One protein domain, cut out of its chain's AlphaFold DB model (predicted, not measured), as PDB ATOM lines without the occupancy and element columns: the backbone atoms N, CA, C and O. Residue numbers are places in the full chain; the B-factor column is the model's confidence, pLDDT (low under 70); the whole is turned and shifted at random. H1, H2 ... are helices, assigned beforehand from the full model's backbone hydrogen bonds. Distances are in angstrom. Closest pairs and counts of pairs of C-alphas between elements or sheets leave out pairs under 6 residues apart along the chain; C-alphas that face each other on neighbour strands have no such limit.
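Overview. This is residues 52 to 145 of the 452 residues of an uncharacterized protein of Endocarpon pusillum (strain Z07020 / HMAS-L-300199) (UniProt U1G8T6). A helical hairpin, H2 and H3, makes the small body, and two helices reach away from it as arms: the long H1 at one end, sticking out with residues 52 to 68, and the shorter H4 at the other, sticking out with residues 135 to 145. A long stretch with no named element, residues 117 to 132, leads from the end of H3 back to H4, which meets H2 with its first residue alone. The printed part has 94 residues, with four named helices in the order H1, H2, H3, H4 and no named strand; the class is all helix. The whole is only just loose, close to extended, with a radius of gyration of the C-alphas of 18.4 A, and its C-alphas span 62 by 30 by 24 A, the arms making the length.

Arrangement. Start at residues 52 to 73, which are H1; it touches no helix. Go on to H2, residues 83 to 95, and H3, residues 99 to 116: they touch and form a helical hairpin, at a shallow tilt of 20 degrees, opposite ways. Look for their closest C-alphas at Leu 93 and Ser 102, 5.4 A apart; H2 touches with residues 90 to 94 alone, H3 with residues 99 to 106 alone. Last comes H4, residues 133 to 145, which only just touches H2, with 3 pairs of C-alphas within 8 A. The closest C-alphas of these two are those of Leu 88 and Leu 133, 6.1 A apart, and the lines stand about perpendicular, at 73 degrees. H3 and H4 are apart. In H1, H2 and H4 every O i to N i+4 pair is within hydrogen-bond range; in H3, 13 of 14 are.

Along the chain. Find C-alpha 52 at (8.890, -31.823, 6.655); from there H1 runs 31.2 A to C-alpha 73 at (18.897, -2.617, 2.142). H2 runs 18.3 A from Pro 83 to Asp 95, and H3 runs 25.5 A from Asn 99 to Asn 116. H4 runs 18.2 A from Leu 133 to C-alpha 145 at (47.477, 14.045, -18.555).

Size, cuts and confidence. The C-alphas of Ala 52 and Leu 145, the two farthest apart, are 65.0 A apart. Leave out the stretches that stand free, residues 52 to 68, 73 to 79 and 135 to 145, and the body spans 37 by 25 by 18 A. The printed part has no cut. The link from H1 to H2 is short, that from H2 to H3 tight, and that from H3 to H4 long, with 16 residues. The mean pLDDT of the printed part is 85.5; look for values under 70 at residues 72 to 78 and 120 to 123.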
ATOM      1  N   ALA A  52       8.023 -32.628   5.796       87.69
ATOM      2  CA  ALA A  52       8.890 -31.823   6.655       87.69
ATOM      3  C   ALA A  52      10.160 -31.305   5.947       87.69
ATOM      4  O   ALA A  52      10.612 -30.192   6.217       87.69
ATOM      5  N   GLU A  53      10.741 -32.077   5.023       88.56
ATOM      6  CA  GLU A  53      11.892 -31.653   4.216       88.56
ATOM      7  C   GLU A  53      11.489 -30.614   3.158       88.56
ATOM      8  O   GLU A  53      12.230 -29.657   2.925       88.56
ATOM      9  N   VAL A  54      10.300 -30.753   2.559       89.38
ATOM     10  CA  VAL A  54       9.752 -29.762   1.615       89.38
ATOM     11  C   VAL A  54       9.478 -28.434   2.324       89.38
ATOM     12  O   VAL A  54       9.929 -27.392   1.849       89.38
ATOM     13  N   GLU A  55       8.831 -28.454   3.493       92.19
ATOM     14  CA  GLU A  55       8.641 -27.251   4.316       92.19
ATOM     15  C   GLU A  55       9.964 -26.595   4.720       92.19
ATOM     16  O   GLU A  55      10.089 -25.369   4.664       92.19
ATOM     17  N   LYS A  56      10.962 -27.394   5.120       93.69
ATOM     18  CA  LYS A  56      12.290 -26.876   5.468       93.69
ATOM     19  C   LYS A  56      12.945 -26.198   4.264       93.69
ATOM     20  O   LYS A  56      13.467 -25.099   4.418       93.69
ATOM     21  N   ALA A  57      12.867 -26.801   3.077       87.81
ATOM     22  CA  ALA A  57      13.409 -26.224   1.849       87.81
ATOM     23  C   ALA A  57      12.688 -24.929   1.421       87.81
ATOM     24  O   ALA A  57      13.329 -24.028   0.882       87.81
ATOM     25  N   ILE A  58      11.379 -24.805   1.681       93.19
ATOM     26  CA  ILE A  58      10.627 -23.557   1.457       93.19
ATOM     27  C   ILE A  58      11.105 -22.469   2.428       93.19
ATOM     28  O   ILE A  58      11.531 -21.410   1.973       93.19
ATOM     29  N   LYS A  59      11.149 -22.757   3.736       95.12
ATOM     30  CA  LYS A  59      11.627 -21.817   4.772       95.12
ATOM     31  C   LYS A  59      13.084 -21.390   4.548       95.12
ATOM     32  O   LYS A  59      13.436 -20.231   4.749       95.12
ATOM     33  N   GLU A  60      13.943 -22.306   4.101       92.69
ATOM     34  CA  GLU A  60      15.337 -22.014   3.745       92.69
ATOM     35  C   GLU A  60      15.432 -21.116   2.502       92.69
ATOM     36  O   GLU A  60      16.216 -20.166   2.489       92.69
ATOM     37  N   ARG A  61      14.587 -21.347   1.488       90.56
ATOM     38  CA  ARG A  61      14.487 -20.484   0.303       90.56
ATOM     39  C   ARG A  61      13.988 -19.082   0.653       90.56
ATOM     40  O   ARG A  61      14.558 -18.113   0.158       90.56
ATOM     41  N   GLU A  62      12.968 -18.961   1.497       94.31
ATOM     42  CA  GLU A  62      12.464 -17.670   1.988       94.31
ATOM     43  C   GLU A  62      13.548 -16.922   2.771       94.31
ATOM     44  O   GLU A  62      13.837 -15.767   2.463       94.31
ATOM     45  N   LYS A  63      14.244 -17.605   3.689       95.38
ATOM     46  CA  LYS A  63      15.375 -17.037   4.439       95.38
ATOM     47  C   LYS A  63      16.539 -16.608   3.534       95.38
ATOM     48  O   LYS A  63      17.200 -15.615   3.823       95.38
ATOM     49  N   ALA A  64      16.794 -17.321   2.436       88.00
ATOM     50  CA  ALA A  64      17.800 -16.926   1.449       88.00
ATOM     51  C   ALA A  64      17.384 -15.671   0.655       88.00
ATOM     52  O   ALA A  64      18.229 -14.816   0.387       88.00
ATOM     53  N   VAL A  65      16.095 -15.532   0.318       86.81
ATOM     54  CA  VAL A  65      15.548 -14.322  -0.323       86.81
ATOM     55  C   VAL A  65      15.596 -13.128   0.634       86.81
ATOM     56  O   VAL A  65      16.102 -12.079   0.239       86.81
ATOM     57  N   ASP A  66      15.178 -13.293   1.893       89.12
ATOM     58  CA  ASP A  66      15.282 -12.254   2.934       89.12
ATOM     59  C   ASP A  66      16.744 -11.838   3.170       89.12
ATOM     60  O   ASP A  66      17.060 -10.653   3.207       89.12
ATOM     61  N   TYR A  67      17.685 -12.788   3.206       83.00
ATOM     62  CA  TYR A  67      19.112 -12.469   3.308       83.00
ATOM     63  C   TYR A  67      19.634 -11.661   2.105       83.00
ATOM     64  O   TYR A  67      20.451 -10.751   2.275       83.00
ATOM     65  N   MET A  68      19.156 -11.947   0.887       78.19
ATOM     66  CA  MET A  68      19.472 -11.131  -0.291       78.19
ATOM     67  C   MET A  68      18.849  -9.733  -0.210       78.19
ATOM     68  O   MET A  68      19.553  -8.756  -0.461       78.19
ATOM     69  N   GLN A  69      17.582  -9.614   0.191       82.69
ATOM     70  CA  GLN A  69      16.908  -8.323   0.382       82.69
ATOM     71  C   GLN A  69      17.595  -7.492   1.476       82.69
ATOM     72  O   GLN A  69      17.920  -6.326   1.260       82.69
ATOM     73  N   ARG A  70      17.949  -8.099   2.613       79.81
ATOM     74  CA  ARG A  70      18.694  -7.433   3.690       79.81
ATOM     75  C   ARG A  70      20.099  -7.003   3.257       79.81
ATOM     76  O   ARG A  70      20.558  -5.963   3.709       79.81
ATOM     77  N   ARG A  71      20.771  -7.719   2.344       72.69
ATOM     78  CA  ARG A  71      22.021  -7.227   1.721       72.69
ATOM     79  C   ARG A  71      21.805  -6.047   0.768       72.69
ATOM     80  O   ARG A  71      22.716  -5.239   0.627       72.69
ATOM     81  N   VAL A  72      20.642  -5.949   0.123       64.56
ATOM     82  CA  VAL A  72      20.276  -4.805  -0.733       64.56
ATOM     83  C   VAL A  72      19.943  -3.566   0.106       64.56
ATOM     84  O   VAL A  72      20.336  -2.474  -0.280       64.56
ATOM     85  N   HIS A  73      19.289  -3.729   1.261       62.81
ATOM     86  CA  HIS A  73      18.897  -2.617   2.142       62.81
ATOM     87  C   HIS A  73      19.917  -2.270   3.245       62.81
ATOM     88  O   HIS A  73      19.868  -1.180   3.802       62.81
ATOM     89  N   GLY A  74      20.831  -3.184   3.588       62.47
ATOM     90  CA  GLY A  74      21.797  -3.017   4.684       62.47
ATOM     91  C   GLY A  74      23.082  -2.267   4.319       62.47
ATOM     92  O   GLY A  74      23.887  -1.979   5.200       62.47
ATOM     93  N   VAL A  75      23.296  -1.954   3.039       59.88
ATOM     94  CA  VAL A  75      24.325  -0.999   2.605       59.88
ATOM     95  C   VAL A  75      23.596   0.305   2.280       59.88
ATOM     96  O   VAL A  75      22.749   0.272   1.389       59.88
ATOM     97  N   PRO A  76      23.895   1.429   2.959       53.25
ATOM     98  CA  PRO A  76      23.151   2.669   2.772       53.25
ATOM     99  C   PRO A  76      23.246   3.134   1.319       53.25
ATOM    100  O   PRO A  76      24.350   3.325   0.805       53.25
ATOM    101  N   ASP A  77      22.078   3.253   0.685       57.44
ATOM    102  CA  ASP A  77      21.780   3.895  -0.597       57.44
ATOM    103  C   ASP A  77      22.962   4.048  -1.559       57.44
ATOM    104  O   ASP A  77      23.318   5.143  -2.005       57.44
ATOM    105  N   ARG A  78      23.544   2.912  -1.969       66.06
ATOM    106  CA  ARG A  78      24.320   2.886  -3.211       66.06
ATOM    107  C   ARG A  78      23.345   3.098  -4.356       66.06
ATOM    108  O   ARG A  78      22.736   2.143  -4.842       66.06
ATOM    109  N   LEU A  79      23.211   4.367  -4.744       71.31
ATOM    110  CA  LEU A  79      22.452   4.815  -5.904       71.31
ATOM    111  C   LEU A  79      22.716   3.884  -7.088       71.31
ATOM    112  O   LEU A  79      23.844   3.426  -7.300       71.31
ATOM    113  N   ALA A  80      21.658   3.600  -7.846       74.94
ATOM    114  CA  ALA A  80      21.757   2.796  -9.051       74.94
ATOM    115  C   ALA A  80      22.890   3.340  -9.947       74.94
ATOM    116  O   ALA A  80      22.933   4.550 -10.181       74.94
ATOM    117  N   PRO A  81      23.798   2.489 -10.464       82.69
ATOM    118  CA  PRO A  81      24.700   2.893 -11.529       82.69
ATOM    119  C   PRO A  81      23.872   3.444 -12.685       82.69
ATOM    120  O   PRO A  81      22.838   2.864 -13.027       82.69
ATOM    121  N   ASP A  82      24.334   4.541 -13.283       86.94
ATOM    122  CA  ASP A  82      23.620   5.222 -14.360       86.94
ATOM    123  C   ASP A  82      23.195   4.215 -15.458       86.94
ATOM    124  O   ASP A  82      24.048   3.499 -16.007       86.94
ATOM    125  N   PRO A  83      21.892   4.117 -15.795       85.88
ATOM    126  CA  PRO A  83      21.420   3.194 -16.824       85.88
ATOM    127  C   PRO A  83      22.053   3.457 -18.201       85.88
ATOM    128  O   PRO A  83      22.173   2.506 -18.988       85.88
ATOM    129  N   LEU A  84      22.511   4.688 -18.479       87.62
ATOM    130  CA  LEU A  84      23.290   5.042 -19.670       87.62
ATOM    131  C   LEU A  84      24.668   4.376 -19.648       87.62
ATOM    132  O   LEU A  84      25.037   3.724 -20.627       87.62
ATOM    133  N   LEU A  85      25.395   4.456 -18.526       89.38
ATOM    134  CA  LEU A  85      26.698   3.803 -18.348       89.38
ATOM    135  C   LEU A  85      26.582   2.286 -18.522       89.38
ATOM    136  O   LEU A  85      27.359   1.679 -19.260       89.38
ATOM    137  N   LEU A  86      25.568   1.669 -17.910       90.06
ATOM    138  CA  LEU A  86      25.306   0.242 -18.101       90.06
ATOM    139  C   LEU A  86      25.015  -0.078 -19.579       90.06
ATOM    140  O   LEU A  86      25.376  -1.145 -20.072       90.06
ATOM    141  N   SER A  87      24.331   0.810 -20.308       90.38
ATOM    142  CA  SER A  87      24.032   0.617 -21.734       90.38
ATOM    143  C   SER A  87      25.289   0.755 -22.609       90.38
ATOM    144  O   SER A  87      25.511  -0.070 -23.494       90.38
ATOM    145  N   LEU A  88      26.160   1.721 -22.301       92.31
ATOM    146  CA  LEU A  88      27.485   1.893 -22.909       92.31
ATOM    147  C   LEU A  88      28.384   0.666 -22.704       92.31
ATOM    148  O   LEU A  88      29.008   0.211 -23.661       92.31
ATOM    149  N   ILE A  89      28.405   0.090 -21.497       93.81
ATOM    150  CA  ILE A  89      29.130  -1.160 -21.198       93.81
ATOM    151  C   ILE A  89      28.569  -2.323 -22.026       93.81
ATOM    152  O   ILE A  89      29.336  -3.084 -22.613       93.81
ATOM    153  N   GLY A  90      27.240  -2.446 -22.125       93.00
ATOM    154  CA  GLY A  90      26.595  -3.475 -22.945       93.00
ATOM    155  C   GLY A  90      27.009  -3.402 -24.419       93.00
ATOM    156  O   GLY A  90      27.415  -4.418 -24.984       93.00
ATOM    157  N   ILE A  91      26.974  -2.198 -25.005       92.06
ATOM    158  CA  ILE A  91      27.410  -1.949 -26.390       92.06
ATOM    159  C   ILE A  91      28.904  -2.229 -26.552       92.06
ATOM    160  O   ILE A  91      29.288  -2.906 -27.499       92.06
ATOM    161  N   PHE A  92      29.748  -1.773 -25.623       95.00
ATOM    162  CA  PHE A  92      31.188  -2.034 -25.656       95.00
ATOM    163  C   PHE A  92      31.493  -3.542 -25.678       95.00
ATOM    164  O   PHE A  92      32.251  -4.011 -26.526       95.00
ATOM    165  N   LEU A  93      30.849  -4.334 -24.815       96.19
ATOM    166  CA  LEU A  93      31.042  -5.788 -24.803       96.19
ATOM    167  C   LEU A  93      30.594  -6.455 -26.115       96.19
ATOM    168  O   LEU A  93      31.207  -7.439 -26.527       96.19
ATOM    169  N   THR A  94      29.563  -5.939 -26.795       94.50
ATOM    170  CA  THR A  94      29.161  -6.456 -28.115       94.50
ATOM    171  C   THR A  94      30.067  -5.987 -29.255       94.50
ATOM    172  O   THR A  94      30.448  -6.822 -30.075       94.50
ATOM    173  N   ASP A  95      30.452  -4.706 -29.287       94.00
ATOM    174  CA  ASP A  95      31.299  -4.101 -30.330       94.00
ATOM    175  C   ASP A  95      32.681  -4.780 -30.378       94.00
ATOM    176  O   ASP A  95      33.190  -5.076 -31.457       94.00
ATOM    177  N   PHE A  96      33.255  -5.104 -29.214       96.06
ATOM    178  CA  PHE A  96      34.555  -5.779 -29.089       96.06
ATOM    179  C   PHE A  96      34.460  -7.320 -29.105       96.06
ATOM    180  O   PHE A  96      35.440  -8.016 -28.847       96.06
ATOM    181  N   GLY A  97      33.289  -7.889 -29.418       96.06
ATOM    182  CA  GLY A  97      33.124  -9.331 -29.637       96.06
ATOM    183  C   GLY A  97      33.064 -10.207 -28.377       96.06
ATOM    184  O   GLY A  97      33.028 -11.437 -28.500       96.06
ATOM    185  N   PHE A  98      32.970  -9.622 -27.177       97.69
ATOM    186  CA  PHE A  98      32.825 -10.325 -25.893       97.69
ATOM    187  C   PHE A  98      31.399 -10.880 -25.684       97.69
ATOM    188  O   PHE A  98      30.699 -10.600 -24.713       97.69
ATOM    189  N   ASN A  99      30.959 -11.725 -26.618       95.75
ATOM    190  CA  ASN A  99      29.594 -12.247 -26.726       95.75
ATOM    191  C   ASN A  99      29.130 -13.117 -25.541       95.75
ATOM    192  O   ASN A  99      27.929 -13.316 -25.349       95.75
ATOM    193  N   SER A 100      30.054 -13.694 -24.769       96.94
ATOM    194  CA  SER A 100      29.736 -14.487 -23.576       96.94
ATOM    195  C   SER A 100      29.428 -13.597 -22.372       96.94
ATOM    196  O   SER A 100      28.427 -13.817 -21.689       96.94
ATOM    197  N   THR A 101      30.251 -12.572 -22.134       96.94
ATOM    198  CA  THR A 101      30.059 -11.626 -21.031       96.94
ATOM    199  C   THR A 101      28.932 -10.648 -21.325       96.94
ATOM    200  O   THR A 101      28.180 -10.350 -20.404       96.94
ATOM    201  N   SER A 102      28.716 -10.231 -22.580       95.94
ATOM    202  CA  SER A 102      27.559  -9.398 -22.940       95.94
ATOM    203  C   SER A 102      26.232 -10.096 -22.623       95.94
ATOM    204  O   SER A 102      25.351  -9.482 -22.028       95.94
ATOM    205  N   ARG A 103      26.113 -11.404 -22.905       95.25
ATOM    206  CA  ARG A 103      24.946 -12.223 -22.520       95.25
ATOM    207  C   ARG A 103      24.784 -12.356 -21.007       95.25
ATOM    208  O   ARG A 103      23.667 -12.269 -20.503       95.25
ATOM    209  N   LEU A 104      25.879 -12.587 -20.280       95.69
ATOM    210  CA  LEU A 104      25.834 -12.675 -18.818       95.69
ATOM    211  C   LEU A 104      25.384 -11.338 -18.209       95.69
ATOM    212  O   LEU A 104      24.495 -11.318 -17.363       95.69
ATOM    213  N   PHE A 105      25.924 -10.233 -18.722       94.19
ATOM    214  CA  PHE A 105      25.581  -8.869 -18.340       94.19
ATOM    215  C   PHE A 105      24.110  -8.535 -18.625       94.19
ATOM    216  O   PHE A 105      23.429  -8.021 -17.740       94.19
ATOM    217  N   THR A 106      23.569  -8.881 -19.803       91.12
ATOM    218  CA  THR A 106      22.135  -8.681 -20.086       91.12
ATOM    219  C   THR A 106      21.240  -9.505 -19.164       91.12
ATOM    220  O   THR A 106      20.222  -8.996 -18.701       91.12
ATOM    221  N   ASN A 107      21.628 -10.745 -18.847       92.81
ATOM    222  CA  ASN A 107      20.861 -11.604 -17.940       92.81
ATOM    223  C   ASN A 107      20.872 -11.058 -16.503       92.81
ATOM    224  O   ASN A 107      19.833 -11.031 -15.846       92.81
ATOM    225  N   GLU A 108      22.025 -10.591 -16.014       89.94
ATOM    226  CA  GLU A 108      22.132  -9.973 -14.689       89.94
ATOM    227  C   GLU A 108      21.335  -8.661 -14.615       89.94
ATOM    228  O   GLU A 108      20.625  -8.419 -13.638       89.94
ATOM    229  N   ARG A 109      21.384  -7.837 -15.669       87.06
ATOM    230  CA  ARG A 109      20.613  -6.589 -15.770       87.06
ATOM    231  C   ARG A 109      19.101  -6.852 -15.722       87.06
ATOM    232  O   ARG A 109      18.402  -6.176 -14.971       87.06
ATOM    233  N   GLN A 110      18.619  -7.877 -16.432       88.75
ATOM    234  CA  GLN A 110      17.219  -8.324 -16.370       88.75
ATOM    235  C   GLN A 110      16.835  -8.861 -14.981       88.75
ATOM    236  O   GLN A 110      15.763  -8.537 -14.473       88.75
ATOM    237  N   ALA A 111      17.711  -9.622 -14.317       86.19
ATOM    238  CA  ALA A 111      17.458 -10.059 -12.943       86.19
ATOM    239  C   ALA A 111      17.329  -8.857 -11.983       86.19
ATOM    240  O   ALA A 111      16.388  -8.794 -11.188       86.19
ATOM    241  N   ARG A 112      18.212  -7.856 -12.106       82.62
ATOM    242  CA  ARG A 112      18.177  -6.616 -11.309       82.62
ATOM    243  C   ARG A 112      16.939  -5.756 -11.588       82.62
ATOM    244  O   ARG A 112      16.380  -5.219 -10.638       82.62
ATOM    245  N   GLN A 113      16.449  -5.692 -12.831       84.44
ATOM    246  CA  GLN A 113      15.142  -5.088 -13.151       84.44
ATOM    247  C   GLN A 113      14.017  -5.718 -12.325       84.44
ATOM    248  O   GLN A 113      13.265  -5.002 -11.668       84.44
ATOM    249  N   THR A 114      13.934  -7.055 -12.306       83.38
ATOM    250  CA  THR A 114      12.859  -7.765 -11.586       83.38
ATOM    251  C   THR A 114      12.950  -7.664 -10.062       83.38
ATOM    252  O   THR A 114      11.926  -7.786  -9.396       83.38
ATOM    253  N   LEU A 115      14.147  -7.444  -9.506       78.75
ATOM    254  CA  LEU A 115      14.381  -7.374  -8.057       78.75
ATOM    255  C   LEU A 115      14.294  -5.953  -7.484       78.75
ATOM    256  O   LEU A 115      13.777  -5.772  -6.386       78.75
ATOM    257  N   ASN A 116      14.816  -4.959  -8.205       74.19
ATOM    258  CA  ASN A 116      15.046  -3.607  -7.685       74.19
ATOM    259  C   ASN A 116      14.240  -2.523  -8.413       74.19
ATOM    260  O   ASN A 116      14.385  -1.350  -8.078       74.19
ATOM    261  N   GLY A 117      13.448  -2.872  -9.435       74.44
ATOM    262  CA  GLY A 117      12.708  -1.884 -10.226       74.44
ATOM    263  C   GLY A 117      13.607  -0.901 -10.985       74.44
ATOM    264  O   GLY A 117      13.165   0.193 -11.314       74.44
ATOM    265  N   TRP A 118      14.871  -1.262 -11.257       78.50
ATOM    266  CA  TRP A 118      15.750  -0.476 -12.128       78.50
ATOM    267  C   TRP A 118      15.139  -0.407 -13.528       78.50
ATOM    268  O   TRP A 118      15.272  -1.362 -14.294       78.50
ATOM    269  N   GLU A 119      14.481   0.702 -13.868       71.50
ATOM    270  CA  GLU A 119      13.974   0.906 -15.222       71.50
ATOM    271  C   GLU A 119      15.118   0.857 -16.230       71.50
ATOM    272  O   GLU A 119      16.111   1.585 -16.131       71.50
ATOM    273  N   ASP A 120      14.973  -0.011 -17.228       69.25
ATOM    274  CA  ASP A 120      16.002  -0.150 -18.234       69.25
ATOM    275  C   ASP A 120      15.845   0.895 -19.335       69.25
ATOM    276  O   ASP A 120      14.992   0.783 -20.221       69.25
ATOM    277  N   ALA A 121      16.739   1.881 -19.333       65.12
ATOM    278  CA  ALA A 121      16.835   2.831 -20.429       65.12
ATOM    279  C   ALA A 121      17.164   2.167 -21.786       65.12
ATOM    280  O   ALA A 121      17.013   2.847 -22.790       65.12
ATOM    281  N   LEU A 122      17.526   0.872 -21.874       57.88
ATOM    282  CA  LEU A 122      17.787   0.178 -23.155       57.88
ATOM    283  C   LEU A 122      16.656   0.289 -24.191       57.88
ATOM    284  O   LEU A 122      16.923   0.211 -25.390       57.88
ATOM    285  N   GLY A 123      15.398   0.445 -23.759       59.84
ATOM    286  CA  GLY A 123      14.276   0.683 -24.677       59.84
ATOM    287  C   GLY A 123      14.381   2.030 -25.403       59.84
ATOM    288  O   GLY A 123      13.986   2.155 -26.566       59.84
ATOM    289  N   LYS A 124      14.984   3.025 -24.745       70.19
ATOM    290  CA  LYS A 124      15.411   4.289 -25.345       70.19
ATOM    291  C   LYS A 124      16.731   4.005 -26.058       70.19
ATOM    292  O   LYS A 124      17.794   3.977 -25.446       70.19
ATOM    293  N   LYS A 125      16.642   3.739 -27.367       72.81
ATOM    294  CA  LYS A 125      17.810   3.582 -28.249       72.81
ATOM    295  C   LYS A 125      18.796   4.703 -27.932       72.81
ATOM    296  O   LYS A 125      18.415   5.860 -28.082       72.81
ATOM    297  N   ILE A 126      20.015   4.369 -27.495       78.56
ATOM    298  CA  ILE A 126      21.023   5.397 -27.228       78.56
ATOM    299  C   ILE A 126      21.183   6.215 -28.510       78.56
ATOM    300  O   ILE A 126      21.417   5.647 -29.584       78.56
ATOM    301  N   ASP A 127      21.020   7.530 -28.403       82.19
ATOM    302  CA  ASP A 127      21.181   8.409 -29.546       82.19
ATOM    303  C   ASP A 127      22.587   8.260 -30.118       82.19
ATOM    304  O   ASP A 127      23.578   8.188 -29.392       82.19
ATOM    305  N   LYS A 128      22.705   8.303 -31.448       81.56
ATOM    306  CA  LYS A 128      24.007   8.239 -32.141       81.56
ATOM    307  C   LYS A 128      24.965   9.383 -31.759       81.56
ATOM    308  O   LYS A 128      26.113   9.371 -32.188       81.56
ATOM    309  N   LYS A 129      24.474  10.376 -31.006       85.94
ATOM    310  CA  LYS A 129      25.222  11.507 -30.447       85.94
ATOM    311  C   LYS A 129      25.907  11.186 -29.112       85.94
ATOM    312  O   LYS A 129      26.807  11.923 -28.726       85.94
ATOM    313  N   THR A 130      25.499  10.138 -28.390       85.19
ATOM    314  CA  THR A 130      26.142   9.770 -27.122       85.19
ATOM    315  C   THR A 130      27.555   9.240 -27.403       85.19
ATOM    316  O   THR A 130      27.699   8.319 -28.215       85.19
ATOM    317  N   PRO A 131      28.606   9.789 -26.766       89.12
ATOM    318  CA  PRO A 131      29.979   9.368 -27.022       89.12
ATOM    319  C   PRO A 131      30.182   7.903 -26.626       89.12
ATOM    320  O   PRO A 131      29.673   7.440 -25.605       89.12
ATOM    321  N   LYS A 132      30.949   7.159 -27.433       91.50
ATOM    322  CA  LYS A 132      31.329   5.777 -27.104       91.50
ATOM    323  C   LYS A 132      32.172   5.744 -25.826       91.50
ATOM    324  O   LYS A 132      32.929   6.672 -25.561       91.50
ATOM    325  N   LEU A 133      32.126   4.630 -25.093       91.38
ATOM    326  CA  LEU A 133      32.908   4.444 -23.864       91.38
ATOM    327  C   LEU A 133      34.421   4.660 -24.079       91.38
ATOM    328  O   LEU A 133      35.092   5.238 -23.231       91.38
ATOM    329  N   GLU A 134      34.937   4.268 -25.248       91.31
ATOM    330  CA  GLU A 134      36.323   4.528 -25.659       91.31
ATOM    331  C   GLU A 134      36.632   6.028 -25.808       91.31
ATOM    332  O   GLU A 134      37.701   6.475 -25.402       91.31
ATOM    333  N   GLN A 135      35.697   6.813 -26.353       94.06
ATOM    334  CA  GLN A 135      35.847   8.262 -26.493       94.06
ATOM    335  C   GLN A 135      35.907   8.920 -25.110       94.06
ATOM    336  O   GLN A 135      36.855   9.641 -24.825       94.06
ATOM    337  N   ILE A 136      34.972   8.567 -24.219       93.44
ATOM    338  CA  ILE A 136      34.942   9.051 -22.828       93.44
ATOM    339  C   ILE A 136      36.267   8.738 -22.114       93.44
ATOM    340  O   ILE A 136      36.818   9.600 -21.435       93.44
ATOM    341  N   PHE A 137      36.811   7.529 -22.296       93.69
ATOM    342  CA  PHE A 137      38.099   7.145 -21.717       93.69
ATOM    343  C   PHE A 137      39.276   7.946 -22.299       93.69
ATOM    344  O   PHE A 137      40.119   8.417 -21.539       93.69
ATOM    345  N   ARG A 138      39.333   8.137 -23.626       95.38
ATOM    346  CA  ARG A 138      40.370   8.946 -24.296       95.38
ATOM    347  C   ARG A 138      40.315  10.418 -23.883       95.38
ATOM    348  O   ARG A 138      41.364  11.048 -23.771       95.38
ATOM    349  N   ASP A 139      39.122  10.958 -23.667       95.38
ATOM    350  CA  ASP A 139      38.910  12.347 -23.249       95.38
ATOM    351  C   ASP A 139      39.338  12.526 -21.790       95.38
ATOM    352  O   ASP A 139      40.232  13.321 -21.508       95.38
ATOM    353  N   TRP A 140      38.842  11.670 -20.891       95.94
ATOM    354  CA  TRP A 140      39.273  11.627 -19.491       95.94
ATOM    355  C   TRP A 140      40.791  11.447 -19.336       95.94
ATOM    356  O   TRP A 140      41.409  12.122 -18.516       95.94
ATOM    357  N   HIS A 141      41.410  10.568 -20.130       94.25
ATOM    358  CA  HIS A 141      42.854  10.334 -20.080       94.25
ATOM    359  C   HIS A 141      43.655  11.555 -20.560       94.25
ATOM    360  O   HIS A 141      44.711  11.842 -19.999       94.25
ATOM    361  N   ARG A 142      43.167  12.298 -21.565       95.00
ATOM    362  CA  ARG A 142      43.791  13.561 -21.998       95.00
ATOM    363  C   ARG A 142      43.682  14.635 -20.919       95.00
ATOM    364  O   ARG A 142      44.701  15.218 -20.565       95.00
ATOM    365  N   ASP A 143      42.497  14.829 -20.347       94.31
ATOM    366  CA  ASP A 143      42.276  15.788 -19.257       94.31
ATOM    367  C   ASP A 143      43.111  15.448 -18.014       94.31
ATOM    368  O   ASP A 143      43.600  16.338 -17.317       94.31
ATOM    369  N   TRP A 144      43.286  14.154 -17.726       94.50
ATOM    370  CA  TRP A 144      44.136  13.676 -16.639       94.50
ATOM    371  C   TRP A 144      45.624  13.942 -16.914       94.50
ATOM    372  O   TRP A 144      46.305  14.453 -16.029       94.50
ATOM    373  N   LEU A 145      46.111  13.694 -18.137       92.94
ATOM    374  CA  LEU A 145      47.477  14.045 -18.555       92.94
ATOM    375  C   LEU A 145      47.752  15.549 -18.428       92.94
ATOM    376  O   LEU A 145      48.789  15.924 -17.888       92.94
TER     377      LEU A 145